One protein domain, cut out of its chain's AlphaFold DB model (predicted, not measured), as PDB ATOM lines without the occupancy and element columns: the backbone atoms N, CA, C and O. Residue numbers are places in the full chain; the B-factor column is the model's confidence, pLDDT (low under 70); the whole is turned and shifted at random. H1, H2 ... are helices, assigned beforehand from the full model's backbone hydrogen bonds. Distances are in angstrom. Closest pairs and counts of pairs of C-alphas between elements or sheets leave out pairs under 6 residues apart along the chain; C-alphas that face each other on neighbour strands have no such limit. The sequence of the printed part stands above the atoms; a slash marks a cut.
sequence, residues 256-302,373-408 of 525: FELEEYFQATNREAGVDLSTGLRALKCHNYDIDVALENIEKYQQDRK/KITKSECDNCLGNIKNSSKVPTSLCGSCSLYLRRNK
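This is residues 256 to 302 and 373 to 408 of the 525 residues of an uncharacterized protein of Syphacia muris (UniProt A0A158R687). Helices H1 and H3 run the same way between H2 and H5, which cross them; short H4 packs on H2, and loop residues 386 to 392 stick out. The printed part has 83 residues, under half of them (40) in five named helices, H1 to H5 in order, with no named strand: class all helix, packing mostly crossed. It is compact, with a radius of gyration of the C-alphas of 12.6 A and spans of 37 by 29 by 19 A.

H1, residues 256 to 265, 14.2 A long, begins at C-alpha 256 (30.447, -12.221, -6.452). H2 is residues 273 to 282, 14.4 A; H3, 287 to 292; H4, 294 to 297. H5, residues 398 to 407, 13.7 A, ends at C-alpha 407 (13.673, -7.904, -7.367).

H1 touches H5, closest C-alphas Ala 264 and Gly 398, 4.4 A. H3 touches H5, closest C-alphas Asp 288 and Tyr 403, 6.3 A. H2 and H5 are apart. In H1, H2, H3 and H5 every O i to N i+4 pair is within hydrogen-bond range; H4 is too short for one.

Residues 303 to 372 are cut out, a C-alpha gap of 20.2 A. Of the links printed whole, none is long. Residues 266 to 271, 299 to 302, 373 to 377 and 385 to 394 have pLDDT under 70.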
ATOM      1  N   PHE A 256      30.998 -12.705  -5.184       89.44
ATOM      2  CA  PHE A 256      30.447 -12.221  -6.452       89.44
ATOM      3  C   PHE A 256      29.272 -11.261  -6.229       89.44
ATOM      4  O   PHE A 256      29.236 -10.190  -6.836       89.44
ATOM      5  N   GLU A 257      28.341 -11.594  -5.333       89.38
ATOM      6  CA  GLU A 257      27.262 -10.703  -4.899       89.38
ATOM      7  C   GLU A 257      27.815  -9.441  -4.221       89.38
ATOM      8  O   GLU A 257      27.319  -8.334  -4.455       89.38
ATOM      9  N   LEU A 258      28.869  -9.598  -3.414       88.88
ATOM     10  CA  LEU A 258      29.558  -8.494  -2.749       88.88
ATOM     11  C   LEU A 258      30.239  -7.551  -3.760       88.88
ATOM     12  O   LEU A 258      30.078  -6.331  -3.676       88.88
ATOM     13  N   GLU A 259      30.943  -8.098  -4.752       87.12
ATOM     14  CA  GLU A 259      31.549  -7.320  -5.838       87.12
ATOM     15  C   GLU A 259      30.485  -6.659  -6.736       87.12
ATOM     16  O   GLU A 259      30.618  -5.482  -7.080       87.12
ATOM     17  N   GLU A 260      29.380  -7.342  -7.064       88.31
ATOM     18  CA  GLU A 260      28.274  -6.745  -7.826       88.31
ATOM     19  C   GLU A 260      27.635  -5.563  -7.070       88.31
ATOM     20  O   GLU A 260      27.378  -4.504  -7.661       88.31
ATOM     21  N   TYR A 261      27.443  -5.698  -5.753       88.56
ATOM     22  CA  TYR A 261      26.987  -4.611  -4.888       88.56
ATOM     23  C   TYR A 261      27.954  -3.416  -4.905       88.56
ATOM     24  O   TYR A 261      27.514  -2.269  -5.055       88.56
ATOM     25  N   PHE A 262      29.270  -3.644  -4.819       84.62
ATOM     26  CA  PHE A 262      30.247  -2.557  -4.916       84.62
ATOM     27  C   PHE A 262      30.255  -1.904  -6.295       84.62
ATOM     28  O   PHE A 262      30.233  -0.676  -6.384       84.62
ATOM     29  N   GLN A 263      30.202  -2.669  -7.384       81.69
ATOM     30  CA  GLN A 263      30.150  -2.099  -8.732       81.69
ATOM     31  C   GLN A 263      28.922  -1.196  -8.946       81.69
ATOM     32  O   GLN A 263      29.028  -0.198  -9.673       81.69
ATOM     33  N   ALA A 264      27.798  -1.504  -8.289       82.19
ATOM     34  CA  ALA A 264      26.556  -0.732  -8.323       82.19
ATOM     35  C   ALA A 264      26.517   0.494  -7.385       82.19
ATOM     36  O   ALA A 264      25.746   1.421  -7.641       82.19
ATOM     37  N   THR A 265      27.316   0.528  -6.313       76.56
ATOM     38  CA  THR A 265      27.286   1.601  -5.292       76.56
ATOM     39  C   THR A 265      28.465   2.580  -5.394       76.56
ATOM     40  O   THR A 265      28.256   3.796  -5.342       76.56
ATOM     41  N   ASN A 266      29.675   2.063  -5.639       67.69
ATOM     42  CA  ASN A 266      30.971   2.760  -5.570       67.69
ATOM     43  C   ASN A 266      31.054   4.036  -6.440       67.69
ATOM     44  O   ASN A 266      31.722   4.997  -6.078       67.69
ATOM     45  N   ARG A 267      30.335   4.106  -7.574       55.56
ATOM     46  CA  ARG A 267      30.448   5.248  -8.517       55.56
ATOM     47  C   ARG A 267      29.244   6.182  -8.601       55.56
ATOM     48  O   ARG A 267      29.339   7.250  -9.194       55.56
ATOM     49  N   GLU A 268      28.113   5.819  -8.007       53.66
ATOM     50  CA  GLU A 268      26.843   6.528  -8.251       53.66
ATOM     51  C   GLU A 268      26.292   7.227  -7.014       53.66
ATOM     52  O   GLU A 268      25.607   8.244  -7.127       53.66
ATOM     53  N   ALA A 269      26.616   6.707  -5.829       53.16
ATOM     54  CA  ALA A 269      26.169   7.260  -4.560       53.16
ATOM     55  C   ALA A 269      27.239   8.108  -3.848       53.16
ATOM     56  O   ALA A 269      26.907   8.802  -2.892       53.16
ATOM     57  N   GLY A 270      28.503   8.094  -4.287       58.91
ATOM     58  CA  GLY A 270      29.600   8.644  -3.471       58.91
ATOM     59  C   GLY A 270      29.807   7.854  -2.171       58.91
ATOM     60  O   GLY A 270      30.277   8.402  -1.182       58.91
ATOM     61  N   VAL A 271      29.401   6.582  -2.177       68.12
ATOM     62  CA  VAL A 271      29.623   5.622  -1.098       68.12
ATOM     63  C   VAL A 271      30.948   4.937  -1.386       68.12
ATOM     64  O   VAL A 271      31.071   4.219  -2.377       68.12
ATOM     65  N   ASP A 272      31.943   5.190  -0.543       74.88
ATOM     66  CA  ASP A 272      33.226   4.504  -0.597       74.88
ATOM     67  C   ASP A 272      33.094   3.043  -0.124       74.88
ATOM     68  O   ASP A 272      32.102   2.653   0.501       74.88
ATOM     69  N   LEU A 273      34.128   2.236  -0.378       80.38
ATOM     70  CA  LEU A 273      34.160   0.815  -0.019       80.38
ATOM     71  C   LEU A 273      33.832   0.563   1.465       80.38
ATOM     72  O   LEU A 273      33.056  -0.342   1.775       80.38
ATOM     73  N   SER A 274      34.382   1.367   2.385       82.06
ATOM     74  CA  SER A 274      34.164   1.174   3.826       82.06
ATOM     75  C   SER A 274      32.717   1.462   4.227       82.06
ATOM     76  O   SER A 274      32.145   0.768   5.071       82.06
ATOM     77  N   THR A 275      32.086   2.433   3.568       84.19
ATOM     78  CA  THR A 275      30.695   2.789   3.833       84.19
ATOM     79  C   THR A 275      29.707   1.824   3.177       84.19
ATOM     80  O   THR A 275      28.668   1.544   3.770       84.19
ATOM     81  N   GLY A 276      30.048   1.232   2.027       86.81
ATOM     82  CA  GLY A 276      29.288   0.122   1.441       86.81
ATOM     83  C   GLY A 276      29.293  -1.121   2.342       86.81
ATOM     84  O   GLY A 276      28.236  -1.682   2.629       86.81
ATOM     85  N   LEU A 277      30.464  -1.496   2.877       88.00
ATOM     86  CA  LEU A 277      30.593  -2.566   3.880       88.00
ATOM     87  C   LEU A 277      29.742  -2.280   5.128       88.00
ATOM     88  O   LEU A 277      29.017  -3.161   5.593       88.00
ATOM     89  N   ARG A 278      29.777  -1.038   5.635       87.94
ATOM     90  CA  ARG A 278      28.958  -0.601   6.777       87.94
ATOM     91  C   ARG A 278      27.458  -0.701   6.483       87.94
ATOM     92  O   ARG A 278      26.719  -1.190   7.331       87.94
ATOM     93  N   ALA A 279      27.006  -0.283   5.300       89.25
ATOM     94  CA  ALA A 279      25.599  -0.367   4.909       89.25
ATOM     95  C   ALA A 279      25.099  -1.822   4.891       89.25
ATOM     96  O   ALA A 279      24.087  -2.127   5.523       89.25
ATOM     97  N   LEU A 280      25.846  -2.737   4.260       90.88
ATOM     98  CA  LEU A 280      25.556  -4.175   4.314       90.88
ATOM     99  C   LEU A 280      25.532  -4.687   5.760       90.88
ATOM    100  O   LEU A 280      24.593  -5.372   6.159       90.88
ATOM    101  N   LYS A 281      26.529  -4.322   6.574       90.75
ATOM    102  CA  LYS A 281      26.636  -4.773   7.965       90.75
ATOM    103  C   LYS A 281      25.439  -4.340   8.819       90.75
ATOM    104  O   LYS A 281      24.882  -5.169   9.542       90.75
ATOM    105  N   CYS A 282      25.027  -3.077   8.718       89.62
ATOM    106  CA  CYS A 282      23.870  -2.523   9.424       89.62
ATOM    107  C   CYS A 282      22.538  -3.144   8.967       89.62
ATOM    108  O   CYS A 282      21.616  -3.258   9.771       89.62
ATOM    109  N   HIS A 283      22.447  -3.602   7.716       90.12
ATOM    110  CA  HIS A 283      21.272  -4.290   7.167       90.12
ATOM    111  C   HIS A 283      21.399  -5.823   7.177       90.12
ATOM    112  O   HIS A 283      20.781  -6.512   6.372       90.12
ATOM    113  N   ASN A 284      22.176  -6.378   8.117       89.75
ATOM    114  CA  ASN A 284      22.341  -7.824   8.325       89.75
ATOM    115  C   ASN A 284      22.715  -8.602   7.045       89.75
ATOM    116  O   ASN A 284      22.326  -9.761   6.875       89.75
ATOM    117  N   TYR A 285      23.541  -7.971   6.207       91.25
ATOM    118  CA  TYR A 285      24.080  -8.485   4.946       91.25
ATOM    119  C   TYR A 285      23.032  -8.680   3.839       91.25
ATOM    120  O   TYR A 285      23.315  -9.319   2.833       91.25
ATOM    121  N   ASP A 286      21.842  -8.094   3.989       90.88
ATOM    122  CA  ASP A 286      20.827  -8.045   2.938       90.88
ATOM    123  C   ASP A 286      21.159  -6.930   1.929       90.88
ATOM    124  O   ASP A 286      21.103  -5.735   2.247       90.88
ATOM    125  N   ILE A 287      21.531  -7.325   0.708       90.94
ATOM    126  CA  ILE A 287      21.856  -6.411  -0.399       90.94
ATOM    127  C   ILE A 287      20.665  -5.528  -0.768       90.94
ATOM    128  O   ILE A 287      20.840  -4.344  -1.054       90.94
ATOM    129  N   ASP A 288      19.458  -6.079  -0.777       91.31
ATOM    130  CA  ASP A 288      18.278  -5.405  -1.296       91.31
ATOM    131  C   ASP A 288      17.801  -4.326  -0.308       91.31
ATOM    132  O   ASP A 288      17.576  -3.178  -0.706       91.31
ATOM    133  N   VAL A 289      17.808  -4.629   0.995       90.62
ATOM    134  CA  VAL A 289      17.557  -3.647   2.066       90.62
ATOM    135  C   VAL A 289      18.690  -2.612   2.164       90.62
ATOM    136  O   VAL A 289      18.422  -1.425   2.386       90.62
ATOM    137  N   ALA A 290      19.953  -3.003   1.953       90.69
ATOM    138  CA  ALA A 290      21.075  -2.061   1.919       90.69
ATOM    139  C   ALA A 290      20.996  -1.092   0.723       90.69
ATOM    140  O   ALA A 290      21.311   0.089   0.871       90.69
ATOM    141  N   LEU A 291      20.539  -1.556  -0.445       89.25
ATOM    142  CA  LEU A 291      20.294  -0.717  -1.623       89.25
ATOM    143  C   LEU A 291      19.108   0.237  -1.416       89.25
ATOM    144  O   LEU A 291      19.178   1.389  -1.838       89.25
ATOM    145  N   GLU A 292      18.037  -0.193  -0.748       89.12
ATOM    146  CA  GLU A 292      16.909   0.677  -0.369       89.12
ATOM    147  C   GLU A 292      17.320   1.839   0.540       89.12
ATOM    148  O   GLU A 292      16.780   2.938   0.427       89.12
ATOM    149  N   ASN A 293      18.288   1.605   1.426       87.12
ATOM    150  CA  ASN A 293      18.721   2.557   2.447       87.12
ATOM    151  C   ASN A 293      20.026   3.293   2.097       87.12
ATOM    152  O   ASN A 293      20.519   4.059   2.926       87.12
ATOM    153  N   ILE A 294      20.587   3.088   0.900       85.19
ATOM    154  CA  ILE A 294      21.938   3.541   0.527       85.19
ATOM    155  C   ILE A 294      22.137   5.063   0.662       85.19
ATOM    156  O   ILE A 294      23.240   5.513   0.964       85.19
ATOM    157  N   GLU A 295      21.071   5.857   0.513       81.69
ATOM    158  CA  GLU A 295      21.040   7.304   0.776       81.69
ATOM    159  C   GLU A 295      21.534   7.673   2.179       81.69
ATOM    160  O   GLU A 295      22.313   8.611   2.316       81.69
ATOM    161  N   LYS A 296      21.152   6.910   3.214       83.44
ATOM    162  CA  LYS A 296      21.523   7.171   4.623       83.44
ATOM    163  C   LYS A 296      23.024   7.076   4.877       83.44
ATOM    164  O   LYS A 296      23.528   7.588   5.873       83.44
ATOM    165  N   TYR A 297      23.716   6.351   4.008       80.12
ATOM    166  CA  TYR A 297      25.138   6.069   4.111       80.12
ATOM    167  C   TYR A 297      25.958   6.955   3.168       80.12
ATOM    168  O   TYR A 297      27.178   6.851   3.162       80.12
ATOM    169  N   GLN A 298      25.342   7.841   2.380       73.44
ATOM    170  CA  GLN A 298      26.108   8.777   1.561       73.44
ATOM    171  C   GLN A 298      26.890   9.738   2.458       73.44
ATOM    172  O   GLN A 298      26.310  10.440   3.280       73.44
ATOM    173  N   GLN A 299      28.210   9.768   2.289       66.62
ATOM    174  CA  GLN A 299      29.040  10.798   2.902       66.62
ATOM    175  C   GLN A 299      28.924  12.095   2.095       66.62
ATOM    176  O   GLN A 299      28.792  12.061   0.865       66.62
ATOM    177  N   ASP A 300      29.053  13.237   2.768       59.44
ATOM    178  CA  ASP A 300      29.303  14.504   2.086       59.44
ATOM    179  C   ASP A 300      30.564  14.368   1.229       59.44
ATOM    180  O   ASP A 300      31.641  14.008   1.720       59.44
ATOM    181  N   ARG A 301      30.451  14.645  -0.076       60.16
ATOM    182  CA  ARG A 301      31.609  14.585  -0.974       60.16
ATOM    183  C   ARG A 301      32.655  15.586  -0.489       60.16
ATOM    184  O   ARG A 301      32.414  16.792  -0.537       60.16
ATOM    185  N   LYS A 302      33.828  15.088  -0.078       65.62
ATOM    186  CA  LYS A 302      34.975  15.925   0.300       65.62
ATOM    187  C   LYS A 302      35.216  16.976  -0.782       65.62
ATOM    188  O   LYS A 302      35.394  16.636  -1.953       65.62
ATOM    189  N   LYS A 373      28.370   5.484 -16.153       62.91
ATOM    190  CA  LYS A 373      27.452   5.201 -15.053       62.91
ATOM    191  C   LYS A 373      26.503   6.371 -14.871       62.91
ATOM    192  O   LYS A 373      26.908   7.488 -14.567       62.91
ATOM    193  N   ILE A 374      25.229   6.079 -15.099       65.50
ATOM    194  CA  ILE A 374      24.116   7.015 -14.977       65.50
ATOM    195  C   ILE A 374      24.074   7.508 -13.531       65.50
ATOM    196  O   ILE A 374      23.814   6.743 -12.604       65.50
ATOM    197  N   THR A 375      24.337   8.795 -13.329       68.00
ATOM    198  CA  THR A 375      24.331   9.405 -11.995       68.00
ATOM    199  C   THR A 375      22.914   9.428 -11.407       68.00
ATOM    200  O   THR A 375      21.921   9.291 -12.125       68.00
ATOM    201  N   LYS A 376      22.768   9.660 -10.092       69.69
ATOM    202  CA  LYS A 376      21.436   9.845  -9.473       69.69
ATOM    203  C   LYS A 376      20.609  10.936 -10.172       69.69
ATOM    204  O   LYS A 376      19.411  10.751 -10.361       69.69
ATOM    205  N   SER A 377      21.260  12.011 -10.616       68.31
ATOM    206  CA  SER A 377      20.691  13.122 -11.398       68.31
ATOM    207  C   SER A 377      20.289  12.770 -12.837       68.31
ATOM    208  O   SER A 377      19.628  13.566 -13.494       68.31
ATOM    209  N   GLU A 378      20.665  11.592 -13.336       75.50
ATOM    210  CA  GLU A 378      20.337  11.086 -14.679       75.50
ATOM    211  C   GLU A 378      19.468   9.811 -14.615       75.50
ATOM    212  O   GLU A 378      19.130   9.228 -15.649       75.50
ATOM    213  N   CYS A 379      19.120   9.357 -13.405       82.81
ATOM    214  CA  CYS A 379      18.386   8.125 -13.148       82.81
ATOM    215  C   CYS A 379      16.874   8.381 -13.084       82.81
ATOM    216  O   CYS A 379      16.379   9.051 -12.178       82.81
ATOM    217  N   ASP A 380      16.132   7.766 -14.006       83.00
ATOM    218  CA  ASP A 380      14.678   7.872 -14.134       83.00
ATOM    219  C   ASP A 380      13.958   7.504 -12.820       83.00
ATOM    220  O   ASP A 380      12.971   8.147 -12.451       83.00
ATOM    221  N   ASN A 381      14.467   6.503 -12.086       85.06
ATOM    222  CA  ASN A 381      13.893   6.076 -10.808       85.06
ATOM    223  C   ASN A 381      14.210   7.055  -9.664       85.06
ATOM    224  O   ASN A 381      13.299   7.466  -8.952       85.06
ATOM    225  N   CYS A 382      15.472   7.479  -9.512       82.75
ATOM    226  CA  CYS A 382      15.875   8.402  -8.439       82.75
ATOM    227  C   CYS A 382      15.203   9.779  -8.559       82.75
ATOM    228  O   CYS A 382      14.910  10.401  -7.545       82.75
ATOM    229  N   LEU A 383      14.923  10.238  -9.784       78.88
ATOM    230  CA  LEU A 383      14.189  11.482 -10.038       78.88
ATOM    231  C   LEU A 383      12.662  11.347  -9.888       78.88
ATOM    232  O   LEU A 383      11.944  12.340  -9.991       78.88
ATOM    233  N   GLY A 384      12.131  10.134  -9.695       75.25
ATOM    234  CA  GLY A 384      10.686   9.894  -9.662       75.25
ATOM    235  C   GLY A 384       9.983  10.116 -11.010       75.25
ATOM    236  O   GLY A 384       8.771  10.349 -11.032       75.25
ATOM    237  N   ASN A 385      10.715  10.028 -12.129       69.25
ATOM    238  CA  ASN A 385      10.171  10.156 -13.490       69.25
ATOM    239  C   ASN A 385       9.330   8.930 -13.899       69.25
ATOM    240  O   ASN A 385       8.517   9.007 -14.822       69.25
ATOM    241  N   ILE A 386       9.490   7.799 -13.205       68.62
ATOM    242  CA  ILE A 386       8.760   6.547 -13.450       68.62
ATOM    243  C   ILE A 386       7.429   6.550 -12.679       68.62
ATOM    244  O   ILE A 386       7.234   5.803 -11.722       68.62
ATOM    245  N   LYS A 387       6.480   7.394 -13.101       55.59
ATOM    246  CA  LYS A 387       5.088   7.349 -12.617       55.59
ATOM    247  C   LYS A 387       4.193   6.678 -13.658       55.59
ATOM    248  O   LYS A 387       3.824   7.296 -14.651       55.59
ATOM    249  N   ASN A 388       3.861   5.409 -13.414       53.28
ATOM    250  CA  ASN A 388       2.811   4.630 -14.089       53.28
ATOM    251  C   ASN A 388       2.778   4.733 -15.630       53.28
ATOM    252  O   ASN A 388       1.723   4.944 -16.227       53.28
ATOM    253  N   SER A 389       3.923   4.544 -16.294       50.56
ATOM    254  CA  SER A 389       3.976   4.358 -17.750       50.56
ATOM    255  C   SER A 389       4.543   2.983 -18.082       50.56
ATOM    256  O   SER A 389       5.611   2.635 -17.590       50.56
ATOM    257  N   SER A 390       3.879   2.236 -18.968       53.62
ATOM    258  CA  SER A 390       4.293   0.910 -19.470       53.62
ATOM    259  C   SER A 390       5.549   0.938 -20.364       53.62
ATOM    260  O   SER A 390       5.700   0.115 -21.264       53.62
ATOM    261  N   LYS A 391       6.424   1.930 -20.182       57.06
ATOM    262  CA  LYS A 391       7.665   2.112 -20.933       57.06
ATOM    263  C   LYS A 391       8.821   1.537 -20.133       57.06
ATOM    264  O   LYS A 391       8.957   1.825 -18.947       57.06
ATOM    265  N   VAL A 392       9.674   0.779 -20.815       59.66
ATOM    266  CA  VAL A 392      10.958   0.334 -20.270       59.66
ATOM    267  C   VAL A 392      11.761   1.577 -19.845       59.66
ATOM    268  O   VAL A 392      11.876   2.505 -20.654       59.66
ATOM    269  N   PRO A 393      12.289   1.638 -18.608       63.22
ATOM    270  CA  PRO A 393      13.131   2.743 -18.171       63.22
ATOM    271  C   PRO A 393      14.406   2.768 -19.006       63.22
ATOM    272  O   PRO A 393      15.075   1.748 -19.163       63.22
ATOM    273  N   THR A 394      14.740   3.936 -19.537       66.56
ATOM    274  CA  THR A 394      15.877   4.103 -20.450       66.56
ATOM    275  C   THR A 394      17.171   4.470 -19.735       66.56
ATOM    276  O   THR A 394      18.241   4.339 -20.321       66.56
ATOM    277  N   SER A 395      17.089   4.951 -18.492       81.62
ATOM    278  CA  SER A 395      18.222   5.521 -17.769       81.62
ATOM    279  C   SER A 395      18.128   5.166 -16.280       81.62
ATOM    280  O   SER A 395      17.476   5.867 -15.514       81.62
ATOM    281  N   LEU A 396      18.759   4.074 -15.840       83.56
ATOM    282  CA  LEU A 396      18.863   3.710 -14.419       83.56
ATOM    283  C   LEU A 396      20.317   3.755 -13.960       83.56
ATOM    284  O   LEU A 396      21.187   3.191 -14.620       83.56
ATOM    285  N   CYS A 397      20.558   4.341 -12.789       83.81
ATOM    286  CA  CYS A 397      21.811   4.136 -12.074       83.81
ATOM    287  C   CYS A 397      21.928   2.651 -11.673       83.81
ATOM    288  O   CYS A 397      20.930   2.031 -11.297       83.81
ATOM    289  N   GLY A 398      23.123   2.075 -11.766       83.19
ATOM    290  CA  GLY A 398      23.565   0.799 -11.204       83.19
ATOM    291  C   GLY A 398      22.915   0.409  -9.877       83.19
ATOM    292  O   GLY A 398      22.427  -0.710  -9.785       83.19
ATOM    293  N   SER A 399      22.785   1.305  -8.893       87.75
ATOM    294  CA  SER A 399      22.067   0.987  -7.636       87.75
ATOM    295  C   SER A 399      20.581   0.631  -7.859       87.75
ATOM    296  O   SER A 399      20.063  -0.316  -7.270       87.75
ATOM    297  N   CYS A 400      19.878   1.347  -8.744       87.31
ATOM    298  CA  CYS A 400      18.502   1.018  -9.148       87.31
ATOM    299  C   CYS A 400      18.438  -0.156 -10.138       87.31
ATOM    300  O   CYS A 400      17.478  -0.922 -10.119       87.31
ATOM    301  N   SER A 401      19.445  -0.297 -11.002       88.38
ATOM    302  CA  SER A 401      19.556  -1.357 -12.007       88.38
ATOM    303  C   SER A 401      19.810  -2.721 -11.362       88.38
ATOM    304  O   SER A 401      19.148  -3.696 -11.708       88.38
ATOM    305  N   LEU A 402      20.707  -2.797 -10.373       88.81
ATOM    306  CA  LEU A 402      20.952  -3.987  -9.560       88.81
ATOM    307  C   LEU A 402      19.679  -4.408  -8.825       88.81
ATOM    308  O   LEU A 402      19.219  -5.536  -9.000       88.81
ATOM    309  N   TYR A 403      19.046  -3.478  -8.105       90.12
ATOM    310  CA  TYR A 403      17.798  -3.757  -7.399       90.12
ATOM    311  C   TYR A 403      16.685  -4.242  -8.345       90.12
ATOM    312  O   TYR A 403      15.981  -5.199  -8.024       90.12
ATOM    313  N   LEU A 404      16.546  -3.644  -9.537       89.75
ATOM    314  CA  LEU A 404      15.586  -4.091 -10.553       89.75
ATOM    315  C   LEU A 404      15.923  -5.487 -11.098       89.75
ATOM    316  O   LEU A 404      15.019  -6.302 -11.293       89.75
ATOM    317  N   ARG A 405      17.206  -5.789 -11.339       89.50
ATOM    318  CA  ARG A 405      17.643  -7.113 -11.810       89.50
ATOM    319  C   ARG A 405      17.356  -8.201 -10.775       89.50
ATOM    320  O   ARG A 405      16.868  -9.257 -11.184       89.50
ATOM    321  N   ARG A 406      17.578  -7.932  -9.482       90.06
ATOM    322  CA  ARG A 406      17.271  -8.843  -8.363       90.06
ATOM    323  C   ARG A 406      15.760  -8.992  -8.143       90.06
ATOM    324  O   ARG A 406      15.215 -10.077  -8.320       90.06
ATOM    325  N   ASN A 407      15.055  -7.892  -7.873       88.56
ATOM    326  CA  ASN A 407      13.673  -7.904  -7.367       88.56
ATOM    327  C   ASN A 407      12.570  -7.812  -8.434       88.56
ATOM    328  O   ASN A 407      11.390  -7.877  -8.096       88.56
ATOM    329  N   LYS A 408      12.918  -7.565  -9.705       86.94
ATOM    330  CA  LYS A 408      11.983  -7.301 -10.828       86.94
ATOM    331  C   LYS A 408      11.018  -6.116 -10.618       86.94
ATOM    332  O   LYS A 408      10.108  -5.915 -11.419       86.94
TER     333      LYS A 408